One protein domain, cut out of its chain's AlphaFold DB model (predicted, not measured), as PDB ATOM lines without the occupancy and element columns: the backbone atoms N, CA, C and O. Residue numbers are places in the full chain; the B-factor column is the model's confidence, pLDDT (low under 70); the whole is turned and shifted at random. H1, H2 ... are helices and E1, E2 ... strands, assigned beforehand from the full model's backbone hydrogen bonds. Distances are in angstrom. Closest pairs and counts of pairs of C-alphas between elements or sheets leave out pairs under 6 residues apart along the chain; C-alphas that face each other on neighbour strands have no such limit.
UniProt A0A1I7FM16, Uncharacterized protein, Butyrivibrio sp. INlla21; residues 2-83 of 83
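AT A GLANCE: This is residues 2 to 83 of the 83 residues of an uncharacterized protein of Butyrivibrio sp. INlla21 (UniProt A0A1I7FM16). A small twisted antiparallel sheet of four strands has helix H1 over one face, while residues 54 to 83, with no named element, reach away as a long arm that folds back. The printed part has 82 residues, under half in named elements, in the order E1, E2, E3, H1, E4; the class is mixed. It is only just loose, close to compact, with radius of gyration of the C-alphas 14.5 A and spans of 48 by 31 by 19 A.

IN THESE COORDINATES: E1, residues 3 to 10, begins at C-alpha 3 (209.761, 226.870, 225.556) and spans 22.2 A. E2 is residues 13 to 17, E3 23 to 26. H1, residues 27 to 39, spans 19.9 A; E4, residues 48 to 53, ends at C-alpha 53 (213.714, 222.321, 232.789).

HOW THE PARTS SIT: E2 and E3 are on one side of E1 (N 13 to O 10, 2.9 A; N 6 to O 23, 2.9 A), E4 on the other side (N 9 to O 49, 2.8 A). H1 is on the sheet at a height of 7.9 A, and 7 of its 9 O i to N i+4 pairs are within hydrogen-bond range.

THE WHOLE: The printed part has no cut and no long link. Confidence is under 70 at residue 2 and residues 56 to 83.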
ATOM      1  N   GLN A   2     210.151 225.279 221.197       58.25
ATOM      2  CA  GLN A   2     210.026 224.585 222.471       58.25
ATOM      3  C   GLN A   2     210.395 225.624 223.534       58.25
ATOM      4  O   GLN A   2     211.425 226.274 223.380       58.25
ATOM      5  N   ASP A   3     209.520 225.878 224.503       71.12
ATOM      6  CA  ASP A   3     209.761 226.870 225.556       71.12
ATOM      7  C   ASP A   3     210.187 226.142 226.826       71.12
ATOM      8  O   ASP A   3     209.375 225.420 227.397       71.12
ATOM      9  N   ASN A   4     211.423 226.334 227.283       87.75
ATOM     10  CA  ASN A   4     211.884 225.864 228.587       87.75
ATOM     11  C   ASN A   4     211.074 226.503 229.723       87.75
ATOM     12  O   ASN A   4     210.413 227.535 229.572       87.75
ATOM     13  N   PHE A   5     211.160 225.920 230.910       89.75
ATOM     14  CA  PHE A   5     210.694 226.582 232.119       89.75
ATOM     15  C   PHE A   5     211.753 226.525 233.204       89.75
ATOM     16  O   PHE A   5     212.655 225.694 233.193       89.75
ATOM     17  N   VAL A   6     211.649 227.443 234.148       92.44
ATOM     18  CA  VAL A   6     212.479 227.458 235.345       92.44
ATOM     19  C   VAL A   6     211.574 227.272 236.546       92.44
ATOM     20  O   VAL A   6     210.455 227.789 236.578       92.44
ATOM     21  N   ALA A   7     212.029 226.510 237.528       92.62
ATOM     22  CA  ALA A   7     211.277 226.275 238.750       92.62
ATOM     23  C   ALA A   7     212.223 226.037 239.926       92.62
ATOM     24  O   ALA A   7     213.395 225.702 239.751       92.62
ATOM     25  N   ILE A   8     211.705 226.229 241.136       92.94
ATOM     26  CA  ILE A   8     212.427 225.928 242.367       92.94
ATOM     27  C   ILE A   8     212.451 224.413 242.572       92.94
ATOM     28  O   ILE A   8     211.402 223.766 242.580       92.94
ATOM     29  N   ALA A   9     213.642 223.884 242.803       89.75
ATOM     30  CA  ALA A   9     213.942 222.499 243.112       89.75
ATOM     31  C   ALA A   9     214.652 222.382 244.466       89.75
ATOM     32  O   ALA A   9     215.165 223.362 245.013       89.75
ATOM     33  N   VAL A  10     214.718 221.162 244.994       89.94
ATOM     34  CA  VAL A  10     215.562 220.842 246.152       89.94
ATOM     35  C   VAL A  10     216.942 220.430 245.642       89.94
ATOM     36  O   VAL A  10     217.031 219.592 244.746       89.94
ATOM     37  N   LYS A  11     218.014 220.983 246.222       90.88
ATOM     38  CA  LYS A  11     219.399 220.621 245.873       90.88
ATOM     39  C   LYS A  11     219.614 219.109 245.990       90.88
ATOM     40  O   LYS A  11     219.285 218.515 247.018       90.88
ATOM     41  N   GLY A  12     220.184 218.500 244.955       87.00
ATOM     42  CA  GLY A  12     220.391 217.054 244.839       87.00
ATOM     43  C   GLY A  12     219.131 216.256 244.478       87.00
ATOM     44  O   GLY A  12     219.165 215.025 244.489       87.00
ATOM     45  N   LYS A  13     218.007 216.931 244.206       85.06
ATOM     46  CA  LYS A  13     216.743 216.350 243.730       85.06
ATOM     47  C   LYS A  13     216.146 217.200 242.610       85.06
ATOM     48  O   LYS A  13     214.940 217.420 242.571       85.06
ATOM     49  N   GLU A  14     216.985 217.684 241.704       85.00
ATOM     50  CA  GLU A  14     216.617 218.607 240.628       85.00
ATOM     51  C   GLU A  14     215.633 218.002 239.622       85.00
ATOM     52  O   GLU A  14     214.956 218.738 238.920       85.00
ATOM     53  N   PHE A  15     215.460 216.681 239.613       78.94
ATOM     54  CA  PHE A  15     214.373 216.021 238.888       78.94
ATOM     55  C   PHE A  15     212.974 216.331 239.459       78.94
ATOM     56  O   PHE A  15     211.987 215.997 238.822       78.94
ATOM     57  N   LEU A  16     212.874 216.965 240.637       77.25
ATOM     58  CA  LEU A  16     211.627 217.419 241.254       77.25
ATOM     59  C   LEU A  16     211.593 218.942 241.333       77.25
ATOM     60  O   LEU A  16     212.534 219.564 241.833       77.25
ATOM     61  N   TYR A  17     210.458 219.537 240.969       83.00
ATOM     62  CA  TYR A  17     210.256 220.976 241.090       83.00
ATOM     63  C   TYR A  17     208.918 221.357 241.714       83.00
ATOM     64  O   TYR A  17     207.910 220.652 241.667       83.00
ATOM     65  N   LYS A  18     208.889 222.552 242.296       80.56
ATOM     66  CA  LYS A  18     207.682 223.161 242.834       80.56
ATOM     67  C   LYS A  18     206.896 223.809 241.699       80.56
ATOM     68  O   LYS A  18     207.203 224.924 241.280       80.56
ATOM     69  N   ARG A  19     205.817 223.163 241.257       78.75
ATOM     70  CA  ARG A  19     204.955 223.662 240.166       78.75
ATOM     71  C   ARG A  19     204.463 225.102 240.354       78.75
ATOM     72  O   ARG A  19     204.392 225.851 239.392       78.75
ATOM     73  N   SER A  20     204.167 225.525 241.586       83.06
ATOM     74  CA  SER A  20     203.731 226.906 241.860       83.06
ATOM     75  C   SER A  20     204.823 227.967 241.685       83.06
ATOM     76  O   SER A  20     204.522 229.153 241.722       83.06
ATOM     77  N   SER A  21     206.077 227.553 241.494       86.00
ATOM     78  CA  SER A  21     207.197 228.430 241.141       86.00
ATOM     79  C   SER A  21     207.564 228.372 239.657       86.00
ATOM     80  O   SER A  21     208.536 228.999 239.261       86.00
ATOM     81  N   MET A  22     206.819 227.620 238.843       88.06
ATOM     82  CA  MET A  22     207.119 227.443 237.426       88.06
ATOM     83  C   MET A  22     206.965 228.758 236.657       88.06
ATOM     84  O   MET A  22     205.914 229.398 236.707       88.06
ATOM     85  N   ILE A  23     207.999 229.124 235.905       88.12
ATOM     86  CA  ILE A  23     208.017 230.285 235.016       88.12
ATOM     87  C   ILE A  23     208.449 229.799 233.635       88.12
ATOM     88  O   ILE A  23     209.542 229.259 233.491       88.12
ATOM     89  N   ALA A  24     207.602 229.988 232.622       87.00
ATOM     90  CA  ALA A  24     207.973 229.716 231.235       87.00
ATOM     91  C   ALA A  24     209.001 230.752 230.757       87.00
ATOM     92  O   ALA A  24     208.830 231.954 230.982       87.00
ATOM     93  N   VAL A  25     210.070 230.293 230.109       86.56
ATOM     94  CA  VAL A  25     211.171 231.135 229.639       86.56
ATOM     95  C   VAL A  25     211.557 230.720 228.219       86.56
ATOM     96  O   VAL A  25     211.773 229.537 227.968       86.56
ATOM     97  N   PRO A  26     211.730 231.670 227.282       84.19
ATOM     98  CA  PRO A  26     212.263 231.350 225.962       84.19
ATOM     99  C   PRO A  26     213.618 230.630 226.065       84.19
ATOM    100  O   PRO A  26     214.483 231.075 226.824       84.19
ATOM    101  N   ASN A  27     213.836 229.567 225.278       76.75
ATOM    102  CA  ASN A  27     215.010 228.677 225.391       76.75
ATOM    103  C   ASN A  27     216.357 229.396 225.526       76.75
ATOM    104  O   ASN A  27     217.187 229.002 226.338       76.75
ATOM    105  N   GLY A  28     216.560 230.484 224.780       84.19
ATOM    106  CA  GLY A  28     217.817 231.236 224.796       84.19
ATOM    107  C   GLY A  28     218.091 232.047 226.068       84.19
ATOM    108  O   GLY A  28     219.136 232.678 226.139       84.19
ATOM    109  N   ARG A  29     217.169 232.090 227.040       88.69
ATOM    110  CA  ARG A  29     217.287 232.919 228.256       88.69
ATOM    111  C   ARG A  29     217.132 232.150 229.566       88.69
ATOM    112  O   ARG A  29     217.243 232.751 230.628       88.69
ATOM    113  N   ALA A  30     216.856 230.848 229.519       90.44
ATOM    114  CA  ALA A  30     216.546 230.079 230.724       90.44
ATOM    115  C   ALA A  30     217.702 230.076 231.742       90.44
ATOM    116  O   ALA A  30     217.464 230.312 232.927       90.44
ATOM    117  N   ASN A  31     218.946 229.901 231.279       93.19
ATOM    118  CA  ASN A  31     220.130 229.932 232.146       93.19
ATOM    119  C   ASN A  31     220.350 231.316 232.775       93.19
ATOM    120  O   ASN A  31     220.476 231.411 233.992       93.19
ATOM    121  N   ASP A  32     220.279 232.389 231.979       93.94
ATOM    122  CA  ASP A  32     220.425 233.761 232.482       93.94
ATOM    123  C   ASP A  32     219.398 234.079 233.579       93.94
ATOM    124  O   ASP A  32     219.712 234.700 234.599       93.94
ATOM    125  N   VAL A  33     218.150 233.637 233.384       93.25
ATOM    126  CA  VAL A  33     217.082 233.805 234.372       93.25
ATOM    127  C   VAL A  33     217.406 233.029 235.648       93.25
ATOM    128  O   VAL A  33     217.344 233.610 236.732       93.25
ATOM    129  N   VAL A  34     217.783 231.751 235.547       95.06
ATOM    130  CA  VAL A  34     218.143 230.934 236.717       95.06
ATOM    131  C   VAL A  34     219.309 231.538 237.494       95.06
ATOM    132  O   VAL A  34     219.230 231.621 238.722       95.06
ATOM    133  N   ASP A  35     220.341 232.028 236.814       96.31
ATOM    134  CA  ASP A  35     221.500 232.654 237.452       96.31
ATOM    135  C   ASP A  35     221.106 233.900 238.246       96.31
ATOM    136  O   ASP A  35     221.504 234.066 239.405       96.31
ATOM    137  N   ILE A  36     220.267 234.763 237.669       96.12
ATOM    138  CA  ILE A  36     219.761 235.959 238.353       96.12
ATOM    139  C   ILE A  36     218.920 235.570 239.574       96.12
ATOM    140  O   ILE A  36     219.099 236.153 240.650       96.12
ATOM    141  N   LEU A  37     218.016 234.599 239.431       95.81
ATOM    142  CA  LEU A  37     217.121 234.166 240.506       95.81
ATOM    143  C   LEU A  37     217.893 233.510 241.659       95.81
ATOM    144  O   LEU A  37     217.651 233.844 242.822       95.81
ATOM    145  N   ASN A  38     218.873 232.656 241.349       96.31
ATOM    146  CA  ASN A  38     219.760 232.033 242.331       96.31
ATOM    147  C   ASN A  38     220.659 233.059 243.025       96.31
ATOM    148  O   ASN A  38     220.736 233.071 244.256       96.31
ATOM    149  N   LYS A  39     221.278 233.978 242.272       96.19
ATOM    150  CA  LYS A  39     222.119 235.049 242.833       96.19
ATOM    151  C   LYS A  39     221.343 235.939 243.801       96.19
ATOM    152  O   LYS A  39     221.876 236.342 244.832       96.19
ATOM    153  N   ARG A  40     220.081 236.234 243.484       95.75
ATOM    154  CA  ARG A  40     219.188 237.038 244.333       95.75
ATOM    155  C   ARG A  40     218.506 236.236 245.442       95.75
ATOM    156  O   ARG A  40     217.807 236.840 246.249       95.75
ATOM    157  N   LYS A  41     218.682 234.910 245.484       92.56
ATOM    158  CA  LYS A  41     217.950 233.998 246.376       92.56
ATOM    159  C   LYS A  41     216.430 234.224 246.320       92.56
ATOM    160  O   LYS A  41     215.745 234.187 247.340       92.56
ATOM    161  N   TYR A  42     215.897 234.499 245.129       92.62
ATOM    162  CA  TYR A  42     214.500 234.895 244.955       92.62
ATOM    163  C   TYR A  42     213.544 233.761 245.343       92.62
ATOM    164  O   TYR A  42     213.473 232.749 244.650       92.62
ATOM    165  N   LEU A  43     212.802 233.940 246.441       91.19
ATOM    166  CA  LEU A  43     211.848 232.959 246.985       91.19
ATOM    167  C   LEU A  43     212.454 231.580 247.323       91.19
ATOM    168  O   LEU A  43     211.705 230.618 247.486       91.19
ATOM    169  N   ILE A  44     213.781 231.491 247.457       91.19
ATOM    170  CA  ILE A  44     214.517 230.254 247.748       91.19
ATOM    171  C   ILE A  44     214.668 230.085 249.265       91.19
ATOM    172  O   ILE A  44     215.114 231.007 249.952       91.19
ATOM    173  N   LYS A  45     214.347 228.902 249.793       92.38
ATOM    174  CA  LYS A  45     214.643 228.495 251.177       92.38
ATOM    175  C   LYS A  45     215.989 227.777 251.283       92.38
ATOM    176  O   LYS A  45     216.620 227.423 250.291       92.38
ATOM    177  N   GLU A  46     216.448 227.535 252.506       92.69
ATOM    178  CA  GLU A  46     217.648 226.726 252.717       92.69
ATOM    179  C   GLU A  46     217.496 225.337 252.070       92.69
ATOM    180  O   GLU A  46     216.496 224.651 252.269       92.69
ATOM    181  N   GLY A  47     218.483 224.951 251.257       92.19
ATOM    182  CA  GLY A  47     218.464 223.692 250.506       92.19
ATOM    183  C   GLY A  47     217.708 223.725 249.171       92.19
ATOM    184  O   GLY A  47     217.704 222.712 248.478       92.19
ATOM    185  N   GLU A  48     217.120 224.854 248.771       92.88
ATOM    186  CA  GLU A  48     216.460 225.020 247.467       92.88
ATOM    187  C   GLU A  48     217.372 225.730 246.441       92.88
ATOM    188  O   GLU A  48     218.347 226.398 246.809       92.88
ATOM    189  N   ILE A  49     217.057 225.581 245.148       96.31
ATOM    190  CA  ILE A  49     217.648 226.312 244.009       96.31
ATOM    191  C   ILE A  49     216.616 226.528 242.909       96.31
ATOM    192  O   ILE A  49     215.695 225.735 242.764       96.31
ATOM    193  N   TRP A  50     216.800 227.549 242.079       95.81
ATOM    194  CA  TRP A  50     216.185 227.574 240.755       95.81
ATOM    195  C   TRP A  50     216.945 226.649 239.808       95.81
ATOM    196  O   TRP A  50     218.178 226.644 239.806       95.81
ATOM    197  N   HIS A  51     216.203 225.895 239.004       94.56
ATOM    198  CA  HIS A  51     216.728 224.969 238.008       94.56
ATOM    199  C   HIS A  51     215.989 225.142 236.675       94.56
ATOM    200  O   HIS A  51     214.822 225.548 236.659       94.56
ATOM    201  N   VAL A  52     216.686 224.883 235.565       92.62
ATOM    202  CA  VAL A  52     216.117 224.914 234.211       92.62
ATOM    203  C   VAL A  52     215.553 223.540 233.881       92.62
ATOM    204  O   VAL A  52     216.205 222.530 234.118       92.62
ATOM    205  N   TYR A  53     214.372 223.517 233.283       87.44
ATOM    206  CA  TYR A  53     213.714 222.321 232.789       87.44
ATOM    207  C   TYR A  53     213.404 222.482 231.309       87.44
ATOM    208  O   TYR A  53     212.867 223.506 230.870       87.44
ATOM    209  N   GLU A  54     213.725 221.445 230.549       85.38
ATOM    210  CA  GLU A  54     213.305 221.340 229.161       85.38
ATOM    211  C   GLU A  54     211.835 220.934 229.122       85.38
ATOM    212  O   GLU A  54     211.414 219.958 229.746       85.38
ATOM    213  N   ASN A  55     211.027 221.711 228.410       73.50
ATOM    214  CA  ASN A  55     209.628 221.378 228.200       73.50
ATOM    215  C   ASN A  55     209.534 220.397 227.036       73.50
ATOM    216  O   ASN A  55     209.278 220.775 225.889       73.50
ATOM    217  N   ASP A  56     209.754 219.124 227.325       62.88
ATOM    218  CA  ASP A  56     209.223 218.099 226.453       62.88
ATOM    219  C   ASP A  56     207.718 218.000 226.740       62.88
ATOM    220  O   ASP A  56     207.264 217.642 227.828       62.88
ATOM    221  N   SER A  57     206.914 218.388 225.751       53.22
ATOM    222  CA  SER A  57     205.452 218.322 225.775       53.22
ATOM    223  C   SER A  57     204.905 216.941 226.181       53.22
ATOM    224  O   SER A  57     203.754 216.854 226.605       53.22
ATOM    225  N   TYR A  58     205.720 215.878 226.124       45.47
ATOM    226  CA  TYR A  58     205.392 214.535 226.611       45.47
ATOM    227  C   TYR A  58     205.552 214.332 228.128       45.47
ATOM    228  O   TYR A  58     204.901 213.456 228.705       45.47
ATOM    229  N   THR A  59     206.360 215.139 228.812       48.12
ATOM    230  CA  THR A  59     206.660 214.977 230.246       48.12
ATOM    231  C   THR A  59     205.544 215.538 231.140       48.12
ATOM    232  O   THR A  59     205.377 215.105 232.278       48.12
ATOM    233  N   ASN A  60     204.694 216.423 230.603       44.97
ATOM    234  CA  ASN A  60     203.601 217.087 231.328       44.97
ATOM    235  C   ASN A  60     202.421 216.176 231.740       44.97
ATOM    236  O   ASN A  60     201.556 216.624 232.494       44.97
ATOM    237  N   MET A  61     202.352 214.917 231.283       42.75
ATOM    238  CA  MET A  61     201.226 214.016 231.600       42.75
ATOM    239  C   MET A  61     201.486 213.010 232.730       42.75
ATOM    240  O   MET A  61     200.521 212.496 233.292       42.75
ATOM    241  N   ASN A  62     202.738 212.710 233.093       41.50
ATOM    242  CA  ASN A  62     203.033 211.468 233.833       41.50
ATOM    243  C   ASN A  62     203.596 211.615 235.239       41.50
ATOM    244  O   ASN A  62     203.879 210.608 235.885       41.50
ATOM    245  N   ILE A  63     203.709 212.833 235.747       45.31
ATOM    246  CA  ILE A  63     204.376 213.036 237.022       45.31
ATOM    247  C   ILE A  63     203.499 213.675 238.112       45.31
ATOM    248  O   ILE A  63     203.918 213.948 239.223       45.31
ATOM    249  N   GLY A  64     202.187 213.731 237.915       45.38
ATOM    250  CA  GLY A  64     201.246 213.915 239.026       45.38
ATOM    251  C   GLY A  64     200.931 212.611 239.759       45.38
ATOM    252  O   GLY A  64     199.823 212.109 239.607       45.38
ATOM    253  N   LYS A  65     201.845 212.054 240.563       41.78
ATOM    254  CA  LYS A  65     201.459 211.058 241.582       41.78
ATOM    255  C   LYS A  65     201.656 211.629 242.979       41.78
ATOM    256  O   LYS A  65     202.764 211.756 243.475       41.78
ATOM    257  N   GLU A  66     200.533 211.967 243.594       43.75
ATOM    258  CA  GLU A  66     200.392 212.378 244.986       43.75
ATOM    259  C   GLU A  66     201.117 211.397 245.932       43.75
ATOM    260  O   GLU A  66     200.740 210.228 246.035       43.75
ATOM    261  N   ILE A  67     202.175 211.848 246.622       46.91
ATOM    262  CA  ILE A  67     202.783 211.079 247.720       46.91
ATOM    263  C   ILE A  67     202.096 211.480 249.026       46.91
ATOM    264  O   ILE A  67     202.462 212.467 249.669       46.91
ATOM    265  N   THR A  68     201.127 210.682 249.462       41.91
ATOM    266  CA  THR A  68     200.505 210.842 250.780       41.91
ATOM    267  C   THR A  68     201.383 210.192 251.846       41.91
ATOM    268  O   THR A  68     201.348 208.978 252.046       41.91
ATOM    269  N   GLN A  69     202.181 210.987 252.564       43.94
ATOM    270  CA  GLN A  69     202.949 210.493 253.708       43.94
ATOM    271  C   GLN A  69     202.102 210.568 254.990       43.94
ATOM    272  O   GLN A  69     201.895 211.638 255.560       43.94
ATOM    273  N   VAL A  70     201.613 209.419 255.467       45.69
ATOM    274  CA  VAL A  70     200.877 209.308 256.739       45.69
ATOM    275  C   VAL A  70     201.863 208.966 257.862       45.69
ATOM    276  O   VAL A  70     202.500 207.915 257.827       45.69
ATOM    277  N   ARG A  71     202.004 209.829 258.880       48.16
ATOM    278  CA  ARG A  71     202.716 209.478 260.126       48.16
ATOM    279  C   ARG A  71     201.750 208.876 261.152       48.16
ATOM    280  O   ARG A  71     200.589 209.262 261.231       48.16
ATOM    281  N   LYS A  72     202.281 207.973 261.984       43.62
ATOM    282  CA  LYS A  72     201.596 207.088 262.952       43.62
ATOM    283  C   LYS A  72     200.767 207.773 264.070       43.62
ATOM    284  O   LYS A  72     200.258 207.068 264.928       43.62
ATOM    285  N   ASN A  73     200.587 209.100 264.045       47.97
ATOM    286  CA  ASN A  73     199.898 209.887 265.086       47.97
ATOM    287  C   ASN A  73     198.713 210.733 264.556       47.97
ATOM    288  O   ASN A  73     198.342 211.723 265.174       47.97
ATOM    289  N   GLY A  74     198.124 210.385 263.405       45.66
ATOM    290  CA  GLY A  74     196.827 210.943 262.978       45.66
ATOM    291  C   GLY A  74     196.847 212.302 262.263       45.66
ATOM    292  O   GLY A  74     195.793 212.776 261.847       45.66
ATOM    293  N   PHE A  75     198.014 212.911 262.038       43.41
ATOM    294  CA  PHE A  75     198.127 214.132 261.231       43.41
ATOM    295  C   PHE A  75     198.381 213.796 259.755       43.41
ATOM    296  O   PHE A  75     199.403 213.196 259.412       43.41
ATOM    297  N   LYS A  76     197.458 214.203 258.872       42.34
ATOM    298  CA  LYS A  76     197.647 214.172 257.414       42.34
ATOM    299  C   LYS A  76     198.392 215.432 256.979       42.34
ATOM    300  O   LYS A  76     197.839 216.525 257.050       42.34
ATOM    301  N   ILE A  77     199.625 215.280 256.505       46.53
ATOM    302  CA  ILE A  77     200.330 216.352 255.797       46.53
ATOM    303  C   ILE A  77     200.155 216.080 254.305       46.53
ATOM    304  O   ILE A  77     200.759 215.152 253.769       46.53
ATOM    305  N   HIS A  78     199.322 216.874 253.634       40.56
ATOM    306  CA  HIS A  78     199.263 216.858 252.175       40.56
ATOM    307  C   HIS A  78     200.475 217.624 251.663       40.56
ATOM    308  O   HIS A  78     200.532 218.850 251.767       40.56
ATOM    309  N   THR A  79     201.467 216.901 251.151       41.81
ATOM    310  CA  THR A  79     202.575 217.529 250.436       41.81
ATOM    311  C   THR A  79     202.425 217.175 248.971       41.81
ATOM    312  O   THR A  79     202.631 216.031 248.577       41.81
ATOM    313  N   ASN A  80     202.017 218.159 248.174       35.31
ATOM    314  CA  ASN A  80     201.891 218.001 246.734       35.31
ATOM    315  C   ASN A  80     203.293 217.946 246.125       35.31
ATOM    316  O   ASN A  80     203.900 218.985 245.870       35.31
ATOM    317  N   TYR A  81     203.801 216.737 245.914       41.25
ATOM    318  CA  TYR A  81     204.903 216.496 244.995       41.25
ATOM    319  C   TYR A  81     204.291 216.013 243.689       41.25
ATOM    320  O   TYR A  81     203.626 214.983 243.640       41.25
ATOM    321  N   ILE A  82     204.457 216.833 242.663       41.31
ATOM    322  CA  ILE A  82     204.219 216.454 241.281       41.31
ATOM    323  C   ILE A  82     205.644 216.246 240.772       41.31
ATOM    324  O   ILE A  82     206.441 217.182 240.833       41.31
ATOM    325  N   PHE A  83     205.967 214.981 240.518       43.50
ATOM    326  CA  PHE A  83     207.239 214.458 240.049       43.50
ATOM    327  C   PHE A  83     207.732 215.148 238.765       43.50
ATOM    328  O   PHE A  83     206.988 215.977 238.181       43.50
TER     329      PHE A  83